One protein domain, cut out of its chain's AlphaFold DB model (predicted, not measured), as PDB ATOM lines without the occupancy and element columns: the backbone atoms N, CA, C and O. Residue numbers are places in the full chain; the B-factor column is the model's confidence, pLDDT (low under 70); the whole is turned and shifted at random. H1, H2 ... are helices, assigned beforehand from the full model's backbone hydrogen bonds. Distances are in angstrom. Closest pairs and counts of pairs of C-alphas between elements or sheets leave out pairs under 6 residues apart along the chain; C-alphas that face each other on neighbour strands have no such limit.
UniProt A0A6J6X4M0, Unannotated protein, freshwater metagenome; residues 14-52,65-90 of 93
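This is residues 14 to 52 and 65 to 90 of the 93 residues of the protein "Unannotated protein" of freshwater metagenome (UniProt A0A6J6X4M0). The long helix H4 and the helix H3 run partly side by side in one direction, H2 stands steeply to both and meets them closest at its last residue, Ser 30, and short H1 packs on H3, away from H4. The printed part has 65 residues with four named helices, H1 to H4 in order, and no named strand: all helix. It is only just compact, close to loose, with radius of gyration of the C-alphas 12.7 A and spans of 37, 30 and 19 A.

H4, residues 74 to 89, touches H3, residues 34 to 44, with residues 82 to 89 alone, at a shallow tilt of 21 degrees, the same way; the closest C-alphas, Leu 36 and Leu 82, are 7.0 A apart. H2, residues 23 to 30, touches H4's residues 81 to 85 alone, opposite ways at a steep tilt of 69 degrees, only just short of perpendicular; the closest C-alphas, Ser 30 and Asn 81, are 5.2 A apart. H2 touches H3 about perpendicular, at 81 degrees; the closest C-alphas, Ser 30 and Trp 37, are 5.9 A apart. H1, residues 18 to 21, touches H3, the hub; the closest C-alphas, Ala 20 and Gln 41, are 5.9 A apart. H1 and H4 are apart. Every O i to N i+4 pair is within hydrogen-bond range in H2 and H3, 11 of 12 in H4; H1 is too short for one.

H4 measures 21.7 A from C-alpha 74 at (245.749, 165.786, 236.174) to C-alpha 89 at (238.529, 181.166, 222.631), and H3 15.3 A. H1 begins at C-alpha 18 (225.198, 179.077, 226.639).

Residues 53 to 64 are not printed; C-alphas 52 and 65 are 24.0 A apart across the cut, which lies in the link H3 to H4. The links H1 to H2 and H2 to H3 are tight. No printed residue is under 70 in pLDDT.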
ATOM      1  N   GLU A  14     223.433 181.711 234.907       90.25
ATOM      2  CA  GLU A  14     223.304 183.070 234.373       90.25
ATOM      3  C   GLU A  14     224.666 183.743 234.164       90.25
ATOM      4  O   GLU A  14     224.762 184.740 233.454       90.25
ATOM      5  N   LEU A  15     225.715 183.207 234.791       91.56
ATOM      6  CA  LEU A  15     227.086 183.695 234.706       91.56
ATOM      7  C   LEU A  15     227.919 182.923 233.683       91.56
ATOM      8  O   LEU A  15     229.134 183.100 233.661       91.56
ATOM      9  N   LEU A  16     227.308 182.069 232.861       93.69
ATOM     10  CA  LEU A  16     228.005 181.220 231.902       93.69
ATOM     11  C   LEU A  16     227.485 181.452 230.482       93.69
ATOM     12  O   LEU A  16     226.290 181.643 230.258       93.69
ATOM     13  N   HIS A  17     228.392 181.405 229.507       95.69
ATOM     14  CA  HIS A  17     228.026 181.338 228.095       95.69
ATOM     15  C   HIS A  17     227.100 180.127 227.826       95.69
ATOM     16  O   HIS A  17     227.319 179.080 228.433       95.69
ATOM     17  N   PRO A  18     226.115 180.197 226.907       94.62
ATOM     18  CA  PRO A  18     225.198 179.077 226.639       94.62
ATOM     19  C   PRO A  18     225.885 177.752 226.272       94.62
ATOM     20  O   PRO A  18     225.436 176.689 226.687       94.62
ATOM     21  N   GLU A  19     227.015 177.818 225.561       95.50
ATOM     22  CA  GLU A  19     227.857 176.647 225.241       95.50
ATOM     23  C   GLU A  19     228.493 175.985 226.469       95.50
ATOM     24  O   GLU A  19     229.110 174.940 226.336       95.50
ATOM     25  N   ALA A  20     228.363 176.542 227.674       94.00
ATOM     26  CA  ALA A  20     228.843 175.884 228.884       94.00
ATOM     27  C   ALA A  20     228.153 174.535 229.147       94.00
ATOM     28  O   ALA A  20     228.698 173.717 229.885       94.00
ATOM     29  N   LEU A  21     226.976 174.319 228.546       93.06
ATOM     30  CA  LEU A  21     226.215 173.070 228.592       93.06
ATOM     31  C   LEU A  21     226.453 172.166 227.368       93.06
ATOM     32  O   LEU A  21     225.787 171.142 227.244       93.06
ATOM     33  N   ASP A  22     227.360 172.539 226.462       96.44
ATOM     34  CA  ASP A  22     227.772 171.698 225.338       96.44
ATOM     35  C   ASP A  22     228.750 170.624 225.838       96.44
ATOM     36  O   ASP A  22     229.917 170.902 226.130       96.44
ATOM     37  N   GLU A  23     228.238 169.405 226.006       96.56
ATOM     38  CA  GLU A  23     228.991 168.271 226.547       96.56
ATOM     39  C   GLU A  23     230.115 167.818 225.609       96.56
ATOM     40  O   GLU A  23     231.213 167.522 226.082       96.56
ATOM     41  N   ASP A  24     229.876 167.826 224.297       97.94
ATOM     42  CA  ASP A  24     230.863 167.402 223.303       97.94
ATOM     43  C   ASP A  24     232.044 168.379 223.285       97.94
ATOM     44  O   ASP A  24     233.210 167.973 223.345       97.94
ATOM     45  N   LEU A  25     231.750 169.683 223.299       97.44
ATOM     46  CA  LEU A  25     232.776 170.722 223.335       97.44
ATOM     47  C   LEU A  25     233.548 170.721 224.664       97.44
ATOM     48  O   LEU A  25     234.765 170.932 224.678       97.44
ATOM     49  N   TYR A  26     232.865 170.456 225.781       97.06
ATOM     50  CA  TYR A  26     233.515 170.258 227.075       97.06
ATOM     51  C   TYR A  26     234.471 169.058 227.043       97.06
ATOM     52  O   TYR A  26     235.628 169.178 227.465       97.06
ATOM     53  N   ALA A  27     234.008 167.917 226.529       96.56
ATOM     54  CA  ALA A  27     234.789 166.690 226.454       96.56
ATOM     55  C   ALA A  27     236.028 166.853 225.556       96.56
ATOM     56  O   ALA A  27     237.107 166.357 225.884       96.56
ATOM     57  N   GLU A  28     235.907 167.597 224.457       96.88
ATOM     58  CA  GLU A  28     237.027 167.888 223.562       96.88
ATOM     59  C   GLU A  28     238.081 168.793 224.227       96.88
ATOM     60  O   GLU A  28     239.286 168.515 224.185       96.88
ATOM     61  N   LEU A  29     237.640 169.891 224.847       96.81
ATOM     62  CA  LEU A  29     238.540 170.979 225.230       96.81
ATOM     63  C   LEU A  29     239.024 170.911 226.678       96.81
ATOM     64  O   LEU A  29     240.085 171.452 226.991       96.81
ATOM     65  N   SER A  30     238.239 170.344 227.592       94.88
ATOM     66  CA  SER A  30     238.428 170.552 229.036       94.88
ATOM     67  C   SER A  30     238.052 169.358 229.902       94.88
ATOM     68  O   SER A  30     237.847 169.507 231.110       94.88
ATOM     69  N   PHE A  31     237.994 168.160 229.325       92.50
ATOM     70  CA  PHE A  31     237.737 166.950 230.093       92.50
ATOM     71  C   PHE A  31     238.767 166.786 231.223       92.50
ATOM     72  O   PHE A  31     239.974 166.870 230.987       92.50
ATOM     73  N   HIS A  32     238.282 166.555 232.449       89.50
ATOM     74  CA  HIS A  32     239.037 166.549 233.721       89.50
ATOM     75  C   HIS A  32     239.487 167.911 234.281       89.50
ATOM     76  O   HIS A  32     240.079 167.954 235.359       89.50
ATOM     77  N   THR A  33     239.191 169.013 233.594       91.12
ATOM     78  CA  THR A  33     239.505 170.383 234.029       91.12
ATOM     79  C   THR A  33     238.264 171.263 233.887       91.12
ATOM     80  O   THR A  33     238.236 172.239 233.131       91.12
ATOM     81  N   ASP A  34     237.189 170.867 234.563       90.31
ATOM     82  CA  ASP A  34     235.922 171.598 234.577       90.31
ATOM     83  C   ASP A  34     236.079 173.007 235.166       90.31
ATOM     84  O   ASP A  34     235.442 173.955 234.714       90.31
ATOM     85  N   ASP A  35     236.999 173.184 236.108       89.00
ATOM     86  CA  ASP A  35     237.336 174.480 236.688       89.00
ATOM     87  C   ASP A  35     237.832 175.506 235.650       89.00
ATOM     88  O   ASP A  35     237.452 176.683 235.711       89.00
ATOM     89  N   LEU A  36     238.635 175.066 234.675       90.94
ATOM     90  CA  LEU A  36     239.043 175.872 233.522       90.94
ATOM     91  C   LEU A  36     237.858 176.157 232.597       90.94
ATOM     92  O   LEU A  36     237.683 177.303 232.176       90.94
ATOM     93  N   TRP A  37     237.030 175.146 232.321       93.50
ATOM     94  CA  TRP A  37     235.839 175.284 231.482       93.50
ATOM     95  C   TRP A  37     234.916 176.382 232.007       93.50
ATOM     96  O   TRP A  37     234.657 177.364 231.307       93.50
ATOM     97  N   TRP A  38     234.494 176.288 233.270       91.81
ATOM     98  CA  TRP A  38     233.586 177.267 233.868       91.81
ATOM     99  C   TRP A  38     234.181 178.675 233.890       91.81
ATOM    100  O   TRP A  38     233.481 179.649 233.598       91.81
ATOM    101  N   TYR A  39     235.485 178.796 234.164       91.75
ATOM    102  CA  TYR A  39     236.176 180.081 234.117       91.75
ATOM    103  C   TYR A  39     236.115 180.708 232.718       91.75
ATOM    104  O   TYR A  39     235.702 181.862 232.589       91.75
ATOM    105  N   PHE A  40     236.469 179.966 231.664       94.12
ATOM    106  CA  PHE A  40     236.404 180.480 230.292       94.12
ATOM    107  C   PHE A  40     234.976 180.853 229.897       94.12
ATOM    108  O   PHE A  40     234.757 181.942 229.366       94.12
ATOM    109  N   GLN A  41     233.997 180.007 230.214       94.44
ATOM    110  CA  GLN A  41     232.604 180.265 229.861       94.44
ATOM    111  C   GLN A  41     232.030 181.504 230.553       94.44
ATOM    112  O   GLN A  41     231.267 182.246 229.933       94.44
ATOM    113  N   ALA A  42     232.440 181.788 231.788       93.12
ATOM    114  CA  ALA A  42     232.080 183.036 232.452       93.12
ATOM    115  C   ALA A  42     232.759 184.251 231.802       93.12
ATOM    116  O   ALA A  42     232.118 185.265 231.504       93.12
ATOM    117  N   ARG A  43     234.064 184.153 231.528       92.81
ATOM    118  CA  ARG A  43     234.836 185.248 230.922       92.81
ATOM    119  C   ARG A  43     234.356 185.604 229.515       92.81
ATOM    120  O   ARG A  43     234.328 186.786 229.182       92.81
ATOM    121  N   ARG A  44     233.909 184.620 228.729       93.62
ATOM    122  CA  ARG A  44     233.375 184.810 227.367       93.62
ATOM    123  C   ARG A  44     232.154 185.725 227.295       93.62
ATOM    124  O   ARG A  44     231.955 186.366 226.270       93.62
ATOM    125  N   ILE A  45     231.367 185.819 228.366       93.56
ATOM    126  CA  ILE A  45     230.226 186.745 228.457       93.56
ATOM    127  C   ILE A  45     230.532 187.993 229.302       93.56
ATOM    128  O   ILE A  45     229.624 188.720 229.696       93.56
ATOM    129  N   GLY A  46     231.808 188.251 229.606       92.69
ATOM    130  CA  GLY A  46     232.245 189.446 230.330       92.69
ATOM    131  C   GLY A  46     232.124 189.376 231.856       92.69
ATOM    132  O   GLY A  46     232.358 190.384 232.525       92.69
ATOM    133  N   VAL A  47     231.810 188.216 232.445       91.50
ATOM    134  CA  VAL A  47     231.743 188.077 233.910       91.50
ATOM    135  C   VAL A  47     233.138 188.221 234.504       91.50
ATOM    136  O   VAL A  47     234.057 187.482 234.163       91.50
ATOM    137  N   ASN A  48     233.318 189.165 235.426       87.12
ATOM    138  CA  ASN A  48     234.575 189.327 236.153       87.12
ATOM    139  C   ASN A  48     234.664 188.328 237.307       87.12
ATOM    140  O   ASN A  48     233.855 188.356 238.233       87.12
ATOM    141  N   VAL A  49     235.692 187.481 237.277       81.50
ATOM    142  CA  VAL A  49     235.980 186.506 238.334       81.50
ATOM    143  C   VAL A  49     237.196 186.990 239.114       81.50
ATOM    144  O   VAL A  49     238.225 187.322 238.526       81.50
ATOM    145  N   ARG A  50     237.098 187.041 240.447       80.81
ATOM    146  CA  ARG A  50     238.205 187.458 241.318       80.81
ATOM    147  C   ARG A  50     238.485 186.416 242.389       80.81
ATOM    148  O   ARG A  50     237.561 185.874 242.990       80.81
ATOM    149  N   ARG A  51     239.765 186.212 242.700       80.31
ATOM    150  CA  ARG A  51     240.174 185.461 243.890       80.31
ATOM    151  C   ARG A  51     239.811 186.267 245.136       80.31
ATOM    152  O   ARG A  51     240.140 187.450 245.224       80.31
ATOM    153  N   VAL A  52     239.168 185.628 246.109       80.38
ATOM    154  CA  VAL A  52     238.934 186.245 247.420       80.38
ATOM    155  C   VAL A  52     240.290 186.421 248.120       80.38
ATOM    156  O   VAL A  52     241.063 185.461 248.183       80.38
ATOM    157  N   GLN A  65     244.991 162.571 249.901       88.94
ATOM    158  CA  GLN A  65     245.769 163.269 248.878       88.94
ATOM    159  C   GLN A  65     246.830 162.377 248.223       88.94
ATOM    160  O   GLN A  65     247.411 162.777 247.213       88.94
ATOM    161  N   GLU A  66     247.072 161.170 248.743       88.00
ATOM    162  CA  GLU A  66     247.984 160.201 248.125       88.00
ATOM    163  C   GLU A  66     247.409 159.620 246.831       88.00
ATOM    164  O   GLU A  66     248.145 159.417 245.867       88.00
ATOM    165  N   GLN A  67     246.089 159.427 246.797       84.69
ATOM    166  CA  GLN A  67     245.338 158.907 245.646       84.69
ATOM    167  C   GLN A  67     244.414 159.963 245.019       84.69
ATOM    168  O   GLN A  67     243.545 159.644 244.212       84.69
ATOM    169  N   GLY A  68     244.577 161.232 245.397       85.00
ATOM    170  CA  GLY A  68     243.769 162.324 244.864       85.00
ATOM    171  C   GLY A  68     243.982 162.519 243.360       85.00
ATOM    172  O   GLY A  68     245.078 162.293 242.843       85.00
ATOM    173  N   LEU A  69     242.955 163.026 242.669       83.19
ATOM    174  CA  LEU A  69     242.959 163.249 241.214       83.19
ATOM    175  C   LEU A  69     244.188 164.048 240.733       83.19
ATOM    176  O   LEU A  69     244.729 163.806 239.656       83.19
ATOM    177  N   TRP A  70     244.695 164.968 241.560       81.88
ATOM    178  CA  TRP A  70     245.903 165.742 241.265       81.88
ATOM    179  C   TRP A  70     247.149 164.878 241.002       81.88
ATOM    180  O   TRP A  70     248.033 165.285 240.247       81.88
ATOM    181  N   ARG A  71     247.227 163.683 241.598       84.69
ATOM    182  CA  ARG A  71     248.346 162.742 241.437       84.69
ATOM    183  C   ARG A  71     248.132 161.710 240.330       84.69
ATOM    184  O   ARG A  71     249.054 160.967 240.020       84.69
ATOM    185  N   THR A  72     246.968 161.683 239.685       84.31
ATOM    186  CA  THR A  72     246.644 160.711 238.629       84.31
ATOM    187  C   THR A  72     246.828 161.304 237.227       84.31
ATOM    188  O   THR A  72     245.983 161.119 236.357       84.31
ATOM    189  N   GLY A  73     247.867 162.116 237.002       81.50
ATOM    190  CA  GLY A  73     248.122 162.773 235.706       81.50
ATOM    191  C   GLY A  73     247.241 163.996 235.406       81.50
ATOM    192  O   GLY A  73     247.164 164.441 234.265       81.50
ATOM    193  N   ASN A  74     246.525 164.554 236.391       83.50
ATOM    194  CA  ASN A  74     245.749 165.786 236.174       83.50
ATOM    195  C   ASN A  74     246.640 167.034 236.013       83.50
ATOM    196  O   ASN A  74     246.220 168.025 235.421       83.50
ATOM    197  N   GLN A  75     247.876 166.971 236.516       81.44
ATOM    198  CA  GLN A  75     248.885 168.027 236.370       81.44
ATOM    199  C   GLN A  75     249.226 168.290 234.900       81.44
ATOM    200  O   GLN A  75     249.154 169.425 234.445       81.44
ATOM    201  N   GLU A  76     249.518 167.233 234.144       86.81
ATOM    202  CA  GLU A  76     249.873 167.305 232.719       86.81
ATOM    203  C   GLU A  76     248.671 167.718 231.853       86.81
ATOM    204  O   GLU A  76     248.786 168.497 230.902       86.81
ATOM    205  N   ARG A  77     247.477 167.232 232.217       89.75
ATOM    206  CA  ARG A  77     246.223 167.552 231.520       89.75
ATOM    207  C   ARG A  77     245.811 169.016 231.676       89.75
ATOM    208  O   ARG A  77     245.269 169.577 230.730       89.75
ATOM    209  N   ASN A  78     246.102 169.642 232.819       89.38
ATOM    210  CA  ASN A  78     245.783 171.052 233.067       89.38
ATOM    211  C   ASN A  78     246.392 171.986 232.019       89.38
ATOM    212  O   ASN A  78     245.688 172.817 231.450       89.38
ATOM    213  N   GLU A  79     247.686 171.831 231.742       90.69
ATOM    214  CA  GLU A  79     248.373 172.659 230.749       90.69
ATOM    215  C   GLU A  79     247.839 172.395 229.337       90.69
ATOM    216  O   GLU A  79     247.510 173.333 228.611       90.69
ATOM    217  N   THR A  80     247.657 171.121 228.985       94.19
ATOM    218  CA  THR A  80     247.128 170.722 227.673       94.19
ATOM    219  C   THR A  80     245.736 171.307 227.413       94.19
ATOM    220  O   THR A  80     245.492 171.894 226.358       94.19
ATOM    221  N   ASN A  81     244.820 171.185 228.375       94.69
ATOM    222  CA  ASN A  81     243.455 171.694 228.239       94.69
ATOM    223  C   ASN A  81     243.413 173.228 228.253       94.69
ATOM    224  O   ASN A  81     242.644 173.830 227.502       94.69
ATOM    225  N   LEU A  82     244.273 173.880 229.043       93.38
ATOM    226  CA  LEU A  82     244.404 175.335 229.017       93.38
ATOM    227  C   LEU A  82     244.822 175.836 227.628       93.38
ATOM    228  O   LEU A  82     244.238 176.802 227.140       93.38
ATOM    229  N   ILE A  83     245.793 175.182 226.984       94.88
ATOM    230  CA  ILE A  83     246.227 175.540 225.625       94.88
ATOM    231  C   ILE A  83     245.063 175.400 224.637       94.88
ATOM    232  O   ILE A  83     244.769 176.354 223.923       94.88
ATOM    233  N   ARG A  84     244.324 174.282 224.664       96.75
ATOM    234  CA  ARG A  84     243.147 174.078 223.793       96.75
ATOM    235  C   ARG A  84     242.097 175.176 223.953       96.75
ATOM    236  O   ARG A  84     241.563 175.676 222.964       96.75
ATOM    237  N   LEU A  85     241.808 175.572 225.193       96.50
ATOM    238  CA  LEU A  85     240.870 176.658 225.482       96.50
ATOM    239  C   LEU A  85     241.371 178.012 224.967       96.50
ATOM    240  O   LEU A  85     240.583 178.779 224.412       96.50
ATOM    241  N   LEU A  86     242.664 178.305 225.132       96.12
ATOM    242  CA  LEU A  86     243.284 179.528 224.617       96.12
ATOM    243  C   LEU A  86     243.271 179.567 223.086       96.12
ATOM    244  O   LEU A  86     242.967 180.614 222.519       96.12
ATOM    245  N   ASP A  87     243.547 178.445 222.424       97.38
ATOM    246  CA  ASP A  87     243.514 178.338 220.965       97.38
ATOM    247  C   ASP A  87     242.089 178.525 220.426       97.38
ATOM    248  O   ASP A  87     241.882 179.208 219.421       97.38
ATOM    249  N   LYS A  88     241.086 177.963 221.115       97.19
ATOM    250  CA  LYS A  88     239.677 178.050 220.711       97.19
ATOM    251  C   LYS A  88     239.059 179.426 220.963       97.19
ATOM    252  O   LYS A  88     238.333 179.932 220.108       97.19
ATOM    253  N   PHE A  89     239.272 179.994 222.149       95.69
ATOM    254  CA  PHE A  89     238.529 181.166 222.631       95.69
ATOM    255  C   PHE A  89     239.388 182.424 222.792       95.69
ATOM    256  O   PHE A  89     238.852 183.498 223.069       95.69
ATOM    257  N   GLY A  90     240.705 182.322 222.616       94.50
ATOM    258  CA  GLY A  90     241.639 183.407 222.880       94.50
ATOM    259  C   GLY A  90     241.890 183.628 224.374       94.50
ATOM    260  O   GLY A  90     241.505 182.836 225.235       94.50
TER     261      GLY A  90